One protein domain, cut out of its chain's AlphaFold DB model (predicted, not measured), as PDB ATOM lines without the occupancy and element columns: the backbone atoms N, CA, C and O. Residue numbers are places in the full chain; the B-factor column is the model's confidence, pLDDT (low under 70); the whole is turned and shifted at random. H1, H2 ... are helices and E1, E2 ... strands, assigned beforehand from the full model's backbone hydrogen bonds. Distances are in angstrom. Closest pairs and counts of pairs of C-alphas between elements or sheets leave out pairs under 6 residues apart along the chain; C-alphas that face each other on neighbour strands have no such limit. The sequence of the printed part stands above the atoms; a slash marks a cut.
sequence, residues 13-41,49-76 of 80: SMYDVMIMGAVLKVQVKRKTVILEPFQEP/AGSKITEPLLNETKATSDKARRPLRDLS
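AT A GLANCE: This is residues 13 to 41 and 49 to 76 of the 80 residues of an uncharacterized protein of Candidatus Bathyarchaeota archaeon (UniProt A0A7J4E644). A narrow hairpin of two strands, E1 and E2, makes one part, and an arm of two helices, H1 and H2, set one after the other with a corner between them, makes the other; the two parts stand well away from each other, and the link between them, from E2 to H1, is only partly printed. Residues 28 to 33, round the tip of the hairpin, stick out, and residues 49 to 76, with both helices, stand free. The printed part has 57 residues, with two named strands and two named helices in the order E1, E2, H1, H2; the sheet has the order E1 - E2 and is antiparallel, and the class is mixed, helices and strands. The whole is extended, with a radius of gyration of the C-alphas of 17.9 A, and its C-alphas span 47 by 36 by 20 A, only just flat.

IN THESE COORDINATES: Residues 13 to 23 come first and hold no named element. E1, residues 24 to 29, begins with C-alpha 24 at (-5.940, -28.999, -15.373) and is 15.5 A long from first to last C-alpha. E2, residues 32 to 37, measures 16.4 A. H1, residues 51 to 64, begins with C-alpha 51 at (-18.788, -57.643, -20.865) and measures 19.3 A. H2, residues 66 to 74, measures 11.8 A and ends with C-alpha 74 at (-17.489, -59.303, 10.799).

HOW THE PARTS SIT: E1 and E2 are a hairpin of antiparallel neighbours, with 158 degrees between their directions and a tight link of 2 residues. C-alphas 24 and 37 face each other at 4.7 A, as do C-alphas 29 and 32 at 5.2 A. N 25 and O 36 are within hydrogen-bond range at 2.7 A, and so are N 34 and O 27 at 2.8 A. H1 is apart from E1, and H2 is apart from E1 and E2. H1 and H2 are close but not clearly touching; their closest C-alphas, those of Lys 62 and Ala 68, are 6.6 A apart. They run the same way at a steep tilt of 42 degrees. Of the O i to N i+4 pairs, 8 of 10 in H1 and 3 of 5 in H2 are within hydrogen-bond range.

THE WHOLE: The two C-alphas farthest apart, those of Gly 21 and Ser 76, are 50.5 A apart. Residues 42 to 48 are not printed, and C-alphas 41 and 49 are 16.4 A apart across the cut, which lies in the link from E2 to H1. The link from H1 to H2 is tight, with 1 residue. The mean pLDDT of the printed part is 71.0; 19 residues are under 70, among them residues 13 to 23 and 39 to 41.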
ATOM      1  N   SER A  13       3.868 -43.986 -17.277       49.03
ATOM      2  CA  SER A  13       2.566 -44.618 -17.043       49.03
ATOM      3  C   SER A  13       1.407 -43.634 -16.839       49.03
ATOM      4  O   SER A  13       0.251 -44.048 -16.811       49.03
ATOM      5  N   MET A  14       1.693 -42.340 -16.677       46.12
ATOM      6  CA  MET A  14       0.696 -41.292 -16.457       46.12
ATOM      7  C   MET A  14       0.273 -40.586 -17.757       46.12
ATOM      8  O   MET A  14      -0.775 -39.939 -17.772       46.12
ATOM      9  N   TYR A  15       1.025 -40.747 -18.856       49.44
ATOM     10  CA  TYR A  15       0.680 -40.150 -20.157       49.44
ATOM     11  C   TYR A  15      -0.609 -40.723 -20.760       49.44
ATOM     12  O   TYR A  15      -1.269 -40.027 -21.523       49.44
ATOM     13  N   ASP A  16      -1.015 -41.938 -20.375       49.88
ATOM     14  CA  ASP A  16      -2.242 -42.566 -20.891       49.88
ATOM     15  C   ASP A  16      -3.521 -41.871 -20.372       49.88
ATOM     16  O   ASP A  16      -4.556 -41.851 -21.031       49.88
ATOM     17  N   VAL A  17      -3.439 -41.225 -19.199       52.09
ATOM     18  CA  VAL A  17      -4.543 -40.450 -18.593       52.09
ATOM     19  C   VAL A  17      -4.437 -38.951 -18.915       52.09
ATOM     20  O   VAL A  17      -5.435 -38.229 -18.857       52.09
ATOM     21  N   MET A  18      -3.246 -38.458 -19.265       55.91
ATOM     22  CA  MET A  18      -2.988 -37.043 -19.545       55.91
ATOM     23  C   MET A  18      -2.680 -36.806 -21.022       55.91
ATOM     24  O   MET A  18      -1.538 -36.885 -21.466       55.91
ATOM     25  N   ILE A  19      -3.709 -36.414 -21.771       60.03
ATOM     26  CA  ILE A  19      -3.568 -35.944 -23.150       60.03
ATOM     27  C   ILE A  19      -2.696 -34.674 -23.155       60.03
ATOM     28  O   ILE A  19      -2.964 -33.728 -22.409       60.03
ATOM     29  N   MET A  20      -1.662 -34.622 -24.004       53.34
ATOM     30  CA  MET A  20      -0.885 -33.396 -24.232       53.34
ATOM     31  C   MET A  20      -1.826 -32.237 -24.600       53.34
ATOM     32  O   MET A  20      -2.548 -32.308 -25.589       53.34
ATOM     33  N   GLY A  21      -1.817 -31.171 -23.795       61.28
ATOM     34  CA  GLY A  21      -2.732 -30.031 -23.942       61.28
ATOM     35  C   GLY A  21      -3.968 -30.068 -23.034       61.28
ATOM     36  O   GLY A  21      -4.777 -29.143 -23.090       61.28
ATOM     37  N   ALA A  22      -4.116 -31.081 -22.172       65.19
ATOM     38  CA  ALA A  22      -5.172 -31.118 -21.166       65.19
ATOM     39  C   ALA A  22      -5.071 -29.923 -20.202       65.19
ATOM     40  O   ALA A  22      -4.036 -29.680 -19.578       65.19
ATOM     41  N   VAL A  23      -6.174 -29.184 -20.058       69.44
ATOM     42  CA  VAL A  23      -6.295 -28.108 -19.071       69.44
ATOM     43  C   VAL A  23      -6.623 -28.736 -17.720       69.44
ATOM     44  O   VAL A  23      -7.623 -29.442 -17.575       69.44
ATOM     45  N   LEU A  24      -5.783 -28.471 -16.723       76.25
ATOM     46  CA  LEU A  24      -5.940 -28.999 -15.373       76.25
ATOM     47  C   LEU A  24      -6.271 -27.883 -14.390       76.25
ATOM     48  O   LEU A  24      -5.688 -26.798 -14.420       76.25
ATOM     49  N   LYS A  25      -7.177 -28.181 -13.464       78.38
ATOM     50  CA  LYS A  25      -7.351 -27.407 -12.247       78.38
ATOM     51  C   LYS A  25      -6.239 -27.790 -11.275       78.38
ATOM     52  O   LYS A  25      -6.098 -28.951 -10.896       78.38
ATOM     53  N   VAL A  26      -5.476 -26.791 -10.851       81.25
ATOM     54  CA  VAL A  26      -4.385 -26.961  -9.891       81.25
ATOM     55  C   VAL A  26      -4.835 -26.438  -8.534       81.25
ATOM     56  O   VAL A  26      -5.217 -25.275  -8.404       81.25
ATOM     57  N   GLN A  27      -4.774 -27.284  -7.507       81.06
ATOM     58  CA  GLN A  27      -4.959 -26.866  -6.121       81.06
ATOM     59  C   GLN A  27      -3.683 -27.148  -5.331       81.06
ATOM     60  O   GLN A  27      -3.234 -28.290  -5.248       81.06
ATOM     61  N   VAL A  28      -3.117 -26.122  -4.701       82.44
ATOM     62  CA  VAL A  28      -1.948 -26.282  -3.831       82.44
ATOM     63  C   VAL A  28      -2.415 -26.283  -2.380       82.44
ATOM     64  O   VAL A  28      -2.901 -25.279  -1.866       82.44
ATOM     65  N   LYS A  29      -2.284 -27.427  -1.705       81.56
ATOM     66  CA  LYS A  29      -2.595 -27.587  -0.280       81.56
ATOM     67  C   LYS A  29      -1.328 -27.934   0.483       81.56
ATOM     68  O   LYS A  29      -0.860 -29.068   0.446       81.56
ATOM     69  N   ARG A  30      -0.804 -26.968   1.244       83.56
ATOM     70  CA  ARG A  30       0.422 -27.107   2.052       83.56
ATOM     71  C   ARG A  30       1.621 -27.557   1.200       83.56
ATOM     72  O   ARG A  30       2.255 -26.719   0.578       83.56
ATOM     73  N   LYS A  31       1.916 -28.863   1.177       84.19
ATOM     74  CA  LYS A  31       3.017 -29.499   0.430       84.19
ATOM     75  C   LYS A  31       2.525 -30.438  -0.682       84.19
ATOM     76  O   LYS A  31       3.314 -31.184  -1.246       84.19
ATOM     77  N   THR A  32       1.226 -30.431  -0.964       71.69
ATOM     78  CA  THR A  32       0.589 -31.312  -1.941       71.69
ATOM     79  C   THR A  32       0.003 -30.479  -3.067       71.69
ATOM     80  O   THR A  32      -0.742 -29.528  -2.822       71.69
ATOM     81  N   VAL A  33       0.322 -30.858  -4.299       82.00
ATOM     82  CA  VAL A  33      -0.312 -30.329  -5.505       82.00
ATOM     83  C   VAL A  33      -1.347 -31.351  -5.951       82.00
ATOM     84  O   VAL A  33      -1.009 -32.501  -6.218       82.00
ATOM     85  N   ILE A  34      -2.611 -30.946  -5.973       79.62
ATOM     86  CA  ILE A  34      -3.716 -31.747  -6.492       79.62
ATOM     87  C   ILE A  34      -3.988 -31.257  -7.910       79.62
ATOM     88  O   ILE A  34      -4.202 -30.061  -8.125       79.62
ATOM     89  N   LEU A  35      -3.961 -32.190  -8.853       80.12
ATOM     90  CA  LEU A  35      -4.255 -31.959 -10.257       80.12
ATOM     91  C   LEU A  35      -5.573 -32.651 -10.583       80.12
ATOM     92  O   LEU A  35      -5.691 -33.864 -10.425       80.12
ATOM     93  N   GLU A  36      -6.557 -31.879 -11.016       74.56
ATOM     94  CA  GLU A  36      -7.862 -32.383 -11.434       74.56
ATOM     95  C   GLU A  36      -8.097 -31.978 -12.892       74.56
ATOM     96  O   GLU A  36      -7.710 -30.871 -13.279       74.56
ATOM     97  N   PRO A  37      -8.741 -32.816 -13.718       72.00
ATOM     98  CA  PRO A  37      -9.228 -32.383 -15.021       72.00
ATOM     99  C   PRO A  37     -10.097 -31.131 -14.866       72.00
ATOM    100  O   PRO A  37     -10.992 -31.092 -14.021       72.00
ATOM    101  N   PHE A  38      -9.831 -30.083 -15.651       70.00
ATOM    102  CA  PHE A  38     -10.676 -28.885 -15.626       70.00
ATOM    103  C   PHE A  38     -12.056 -29.147 -16.247       70.00
ATOM    104  O   PHE A  38     -13.033 -28.486 -15.900       70.00
ATOM    105  N   GLN A  39     -12.131 -30.122 -17.151       68.94
ATOM    106  CA  GLN A  39     -13.354 -30.602 -17.783       68.94
ATOM    107  C   GLN A  39     -13.415 -32.122 -17.657       68.94
ATOM    108  O   GLN A  39     -12.374 -32.778 -17.572       68.94
ATOM    109  N   GLU A  40     -14.627 -32.678 -17.646       66.38
ATOM    110  CA  GLU A  40     -14.785 -34.126 -17.763       66.38
ATOM    111  C   GLU A  40     -14.128 -34.615 -19.061       66.38
ATOM    112  O   GLU A  40     -14.210 -33.923 -20.084       66.38
ATOM    113  N   PRO A  41     -13.471 -35.788 -19.040       66.31
ATOM    114  CA  PRO A  41     -12.905 -36.348 -20.251       66.31
ATOM    115  C   PRO A  41     -14.011 -36.522 -21.301       66.31
ATOM    116  O   PRO A  41     -15.127 -36.923 -20.952       66.31
ATOM    117  N   ALA A  49     -15.847 -51.014 -23.146       70.69
ATOM    118  CA  ALA A  49     -15.352 -52.358 -22.926       70.69
ATOM    119  C   ALA A  49     -16.551 -53.316 -22.819       70.69
ATOM    120  O   ALA A  49     -17.411 -53.182 -21.944       70.69
ATOM    121  N   GLY A  50     -16.638 -54.271 -23.747       74.00
ATOM    122  CA  GLY A  50     -17.673 -55.304 -23.720       74.00
ATOM    123  C   GLY A  50     -17.583 -56.172 -22.459       74.00
ATOM    124  O   GLY A  50     -16.526 -56.263 -21.830       74.00
ATOM    125  N   SER A  51     -18.676 -56.857 -22.108       71.88
ATOM    126  CA  SER A  51     -18.788 -57.643 -20.865       71.88
ATOM    127  C   SER A  51     -17.646 -58.638 -20.657       71.88
ATOM    128  O   SER A  51     -17.193 -58.814 -19.535       71.88
ATOM    129  N   LYS A  52     -17.092 -59.207 -21.736       77.88
ATOM    130  CA  LYS A  52     -15.946 -60.129 -21.679       77.88
ATOM    131  C   LYS A  52     -14.698 -59.532 -21.005       77.88
ATOM    132  O   LYS A  52     -13.919 -60.281 -20.428       77.88
ATOM    133  N   ILE A  53     -14.502 -58.217 -21.096       75.81
ATOM    134  CA  ILE A  53     -13.376 -57.499 -20.475       75.81
ATOM    135  C   ILE A  53     -13.806 -56.875 -19.145       75.81
ATOM    136  O   ILE A  53     -13.073 -56.927 -18.162       75.81
ATOM    137  N   THR A  54     -15.014 -56.318 -19.101       74.62
ATOM    138  CA  THR A  54     -15.499 -55.563 -17.941       74.62
ATOM    139  C   THR A  54     -15.906 -56.467 -16.774       74.62
ATOM    140  O   THR A  54     -15.668 -56.113 -15.623       74.62
ATOM    141  N   GLU A  55     -16.484 -57.646 -17.025       80.44
ATOM    142  CA  GLU A  55     -16.938 -58.558 -15.964       80.44
ATOM    143  C   GLU A  55     -15.800 -59.130 -15.111       80.44
ATOM    144  O   GLU A  55     -15.929 -59.062 -13.887       80.44
ATOM    145  N   PRO A  56     -14.684 -59.642 -15.672       80.00
ATOM    146  CA  PRO A  56     -13.564 -60.119 -14.860       80.00
ATOM    147  C   PRO A  56     -13.003 -59.024 -13.947       80.00
ATOM    148  O   PRO A  56     -12.889 -59.232 -12.743       80.00
ATOM    149  N   LEU A  57     -12.778 -57.823 -14.490       78.44
ATOM    150  CA  LEU A  57     -12.256 -56.679 -13.736       78.44
ATOM    151  C   LEU A  57     -13.214 -56.240 -12.621       78.44
ATOM    152  O   LEU A  57     -12.793 -55.955 -11.496       78.44
ATOM    153  N   LEU A  58     -14.521 -56.218 -12.900       76.50
ATOM    154  CA  LEU A  58     -15.532 -55.920 -11.888       76.50
ATOM    155  C   LEU A  58     -15.591 -57.000 -10.805       76.50
ATOM    156  O   LEU A  58     -15.758 -56.663  -9.634       76.50
ATOM    157  N   ASN A  59     -15.462 -58.275 -11.166       79.81
ATOM    158  CA  ASN A  59     -15.489 -59.383 -10.214       79.81
ATOM    159  C   ASN A  59     -14.247 -59.385  -9.316       79.81
ATOM    160  O   ASN A  59     -14.386 -59.498  -8.099       79.81
ATOM    161  N   GLU A  60     -13.062 -59.155  -9.880       72.69
ATOM    162  CA  GLU A  60     -11.815 -58.987  -9.127       72.69
ATOM    163  C   GLU A  60     -11.896 -57.800  -8.162       72.69
ATOM    164  O   GLU A  60     -11.578 -57.919  -6.975       72.69
ATOM    165  N   THR A  61     -12.410 -56.661  -8.634       71.19
ATOM    166  CA  THR A  61     -12.577 -55.458  -7.805       71.19
ATOM    167  C   THR A  61     -13.587 -55.690  -6.682       71.19
ATOM    168  O   THR A  61     -13.369 -55.274  -5.547       71.19
ATOM    169  N   LYS A  62     -14.697 -56.383  -6.956       75.81
ATOM    170  CA  LYS A  62     -15.700 -56.727  -5.936       75.81
ATOM    171  C   LYS A  62     -15.146 -57.696  -4.893       75.81
ATOM    172  O   LYS A  62     -15.417 -57.495  -3.714       75.81
ATOM    173  N   ALA A  63     -14.354 -58.689  -5.295       71.88
ATOM    174  CA  ALA A  63     -13.727 -59.651  -4.385       71.88
ATOM    175  C   ALA A  63     -12.657 -59.007  -3.481       71.88
ATOM    176  O   ALA A  63     -12.457 -59.396  -2.329       71.88
ATOM    177  N   THR A  64     -11.971 -57.983  -3.987       68.38
ATOM    178  CA  THR A  64     -10.897 -57.288  -3.262       68.38
ATOM    179  C   THR A  64     -11.366 -56.030  -2.525       68.38
ATOM    180  O   THR A  64     -10.642 -55.511  -1.675       68.38
ATOM    181  N   SER A  65     -12.594 -55.574  -2.783       71.31
ATOM    182  CA  SER A  65     -13.178 -54.371  -2.193       71.31
ATOM    183  C   SER A  65     -13.383 -54.495  -0.686       71.31
ATOM    184  O   SER A  65     -13.973 -55.453  -0.183       71.31
ATOM    185  N   ASP A  66     -12.988 -53.455   0.046       63.69
ATOM    186  CA  ASP A  66     -13.180 -53.371   1.496       63.69
ATOM    187  C   ASP A  66     -14.668 -53.446   1.889       63.69
ATOM    188  O   ASP A  66     -15.026 -54.011   2.918       63.69
ATOM    189  N   LYS A  67     -15.571 -52.978   1.014       71.56
ATOM    190  CA  LYS A  67     -17.022 -53.095   1.227       71.56
ATOM    191  C   LYS A  67     -17.520 -54.544   1.205       71.56
ATOM    192  O   LYS A  67     -18.544 -54.819   1.818       71.56
ATOM    193  N   ALA A  68     -16.816 -55.451   0.525       68.31
ATOM    194  CA  ALA A  68     -17.113 -56.883   0.531       68.31
ATOM    195  C   ALA A  68     -16.347 -57.616   1.644       68.31
ATOM    196  O   ALA A  68     -16.886 -58.507   2.294       68.31
ATOM    197  N   ARG A  69     -15.104 -57.205   1.918       70.62
ATOM    198  CA  ARG A  69     -14.241 -57.828   2.932       70.62
ATOM    199  C   ARG A  69     -14.659 -57.519   4.366       70.62
ATOM    200  O   ARG A  69     -14.444 -58.346   5.245       70.62
ATOM    201  N   ARG A  70     -15.208 -56.332   4.632       71.25
ATOM    202  CA  ARG A  70     -15.592 -55.903   5.986       71.25
ATOM    203  C   ARG A  70     -16.750 -56.740   6.554       71.25
ATOM    204  O   ARG A  70     -16.534 -57.337   7.600       71.25
ATOM    205  N   PRO A  71     -17.874 -56.951   5.838       68.25
ATOM    206  CA  PRO A  71     -18.925 -57.860   6.301       68.25
ATOM    207  C   PRO A  71     -18.452 -59.311   6.472       68.25
ATOM    208  O   PRO A  71     -18.853 -59.976   7.418       68.25
ATOM    209  N   LEU A  72     -17.577 -59.814   5.590       69.75
ATOM    210  CA  LEU A  72     -17.035 -61.177   5.700       69.75
ATOM    211  C   LEU A  72     -16.142 -61.350   6.936       69.75
ATOM    212  O   LEU A  72     -16.230 -62.374   7.609       69.75
ATOM    213  N   ARG A  73     -15.335 -60.334   7.271       71.44
ATOM    214  CA  ARG A  73     -14.567 -60.292   8.525       71.44
ATOM    215  C   ARG A  73     -15.476 -60.242   9.746       71.44
ATOM    216  O   ARG A  73     -15.244 -60.993  10.687       71.44
ATOM    217  N   ASP A  74     -16.518 -59.418   9.705       76.31
ATOM    218  CA  ASP A  74     -17.489 -59.303  10.799       76.31
ATOM    219  C   ASP A  74     -18.247 -60.628  11.024       76.31
ATOM    220  O   ASP A  74     -18.615 -60.959  12.148       76.31
ATOM    221  N   LEU A  75     -18.403 -61.432   9.967       77.38
ATOM    222  CA  LEU A  75     -18.966 -62.785  10.002       77.38
ATOM    223  C   LEU A  75     -17.919 -63.894  10.244       77.38
ATOM    224  O   LEU A  75     -18.269 -65.071  10.212       77.38
ATOM    225  N   SER A  76     -16.649 -63.548  10.493       74.12
ATOM    226  CA  SER A  76     -15.524 -64.486  10.682       74.12
ATOM    227  C   SER A  76     -15.326 -65.500   9.545       74.12
ATOM    228  O   SER A  76     -14.848 -66.613   9.762       74.12
TER     229      SER A  76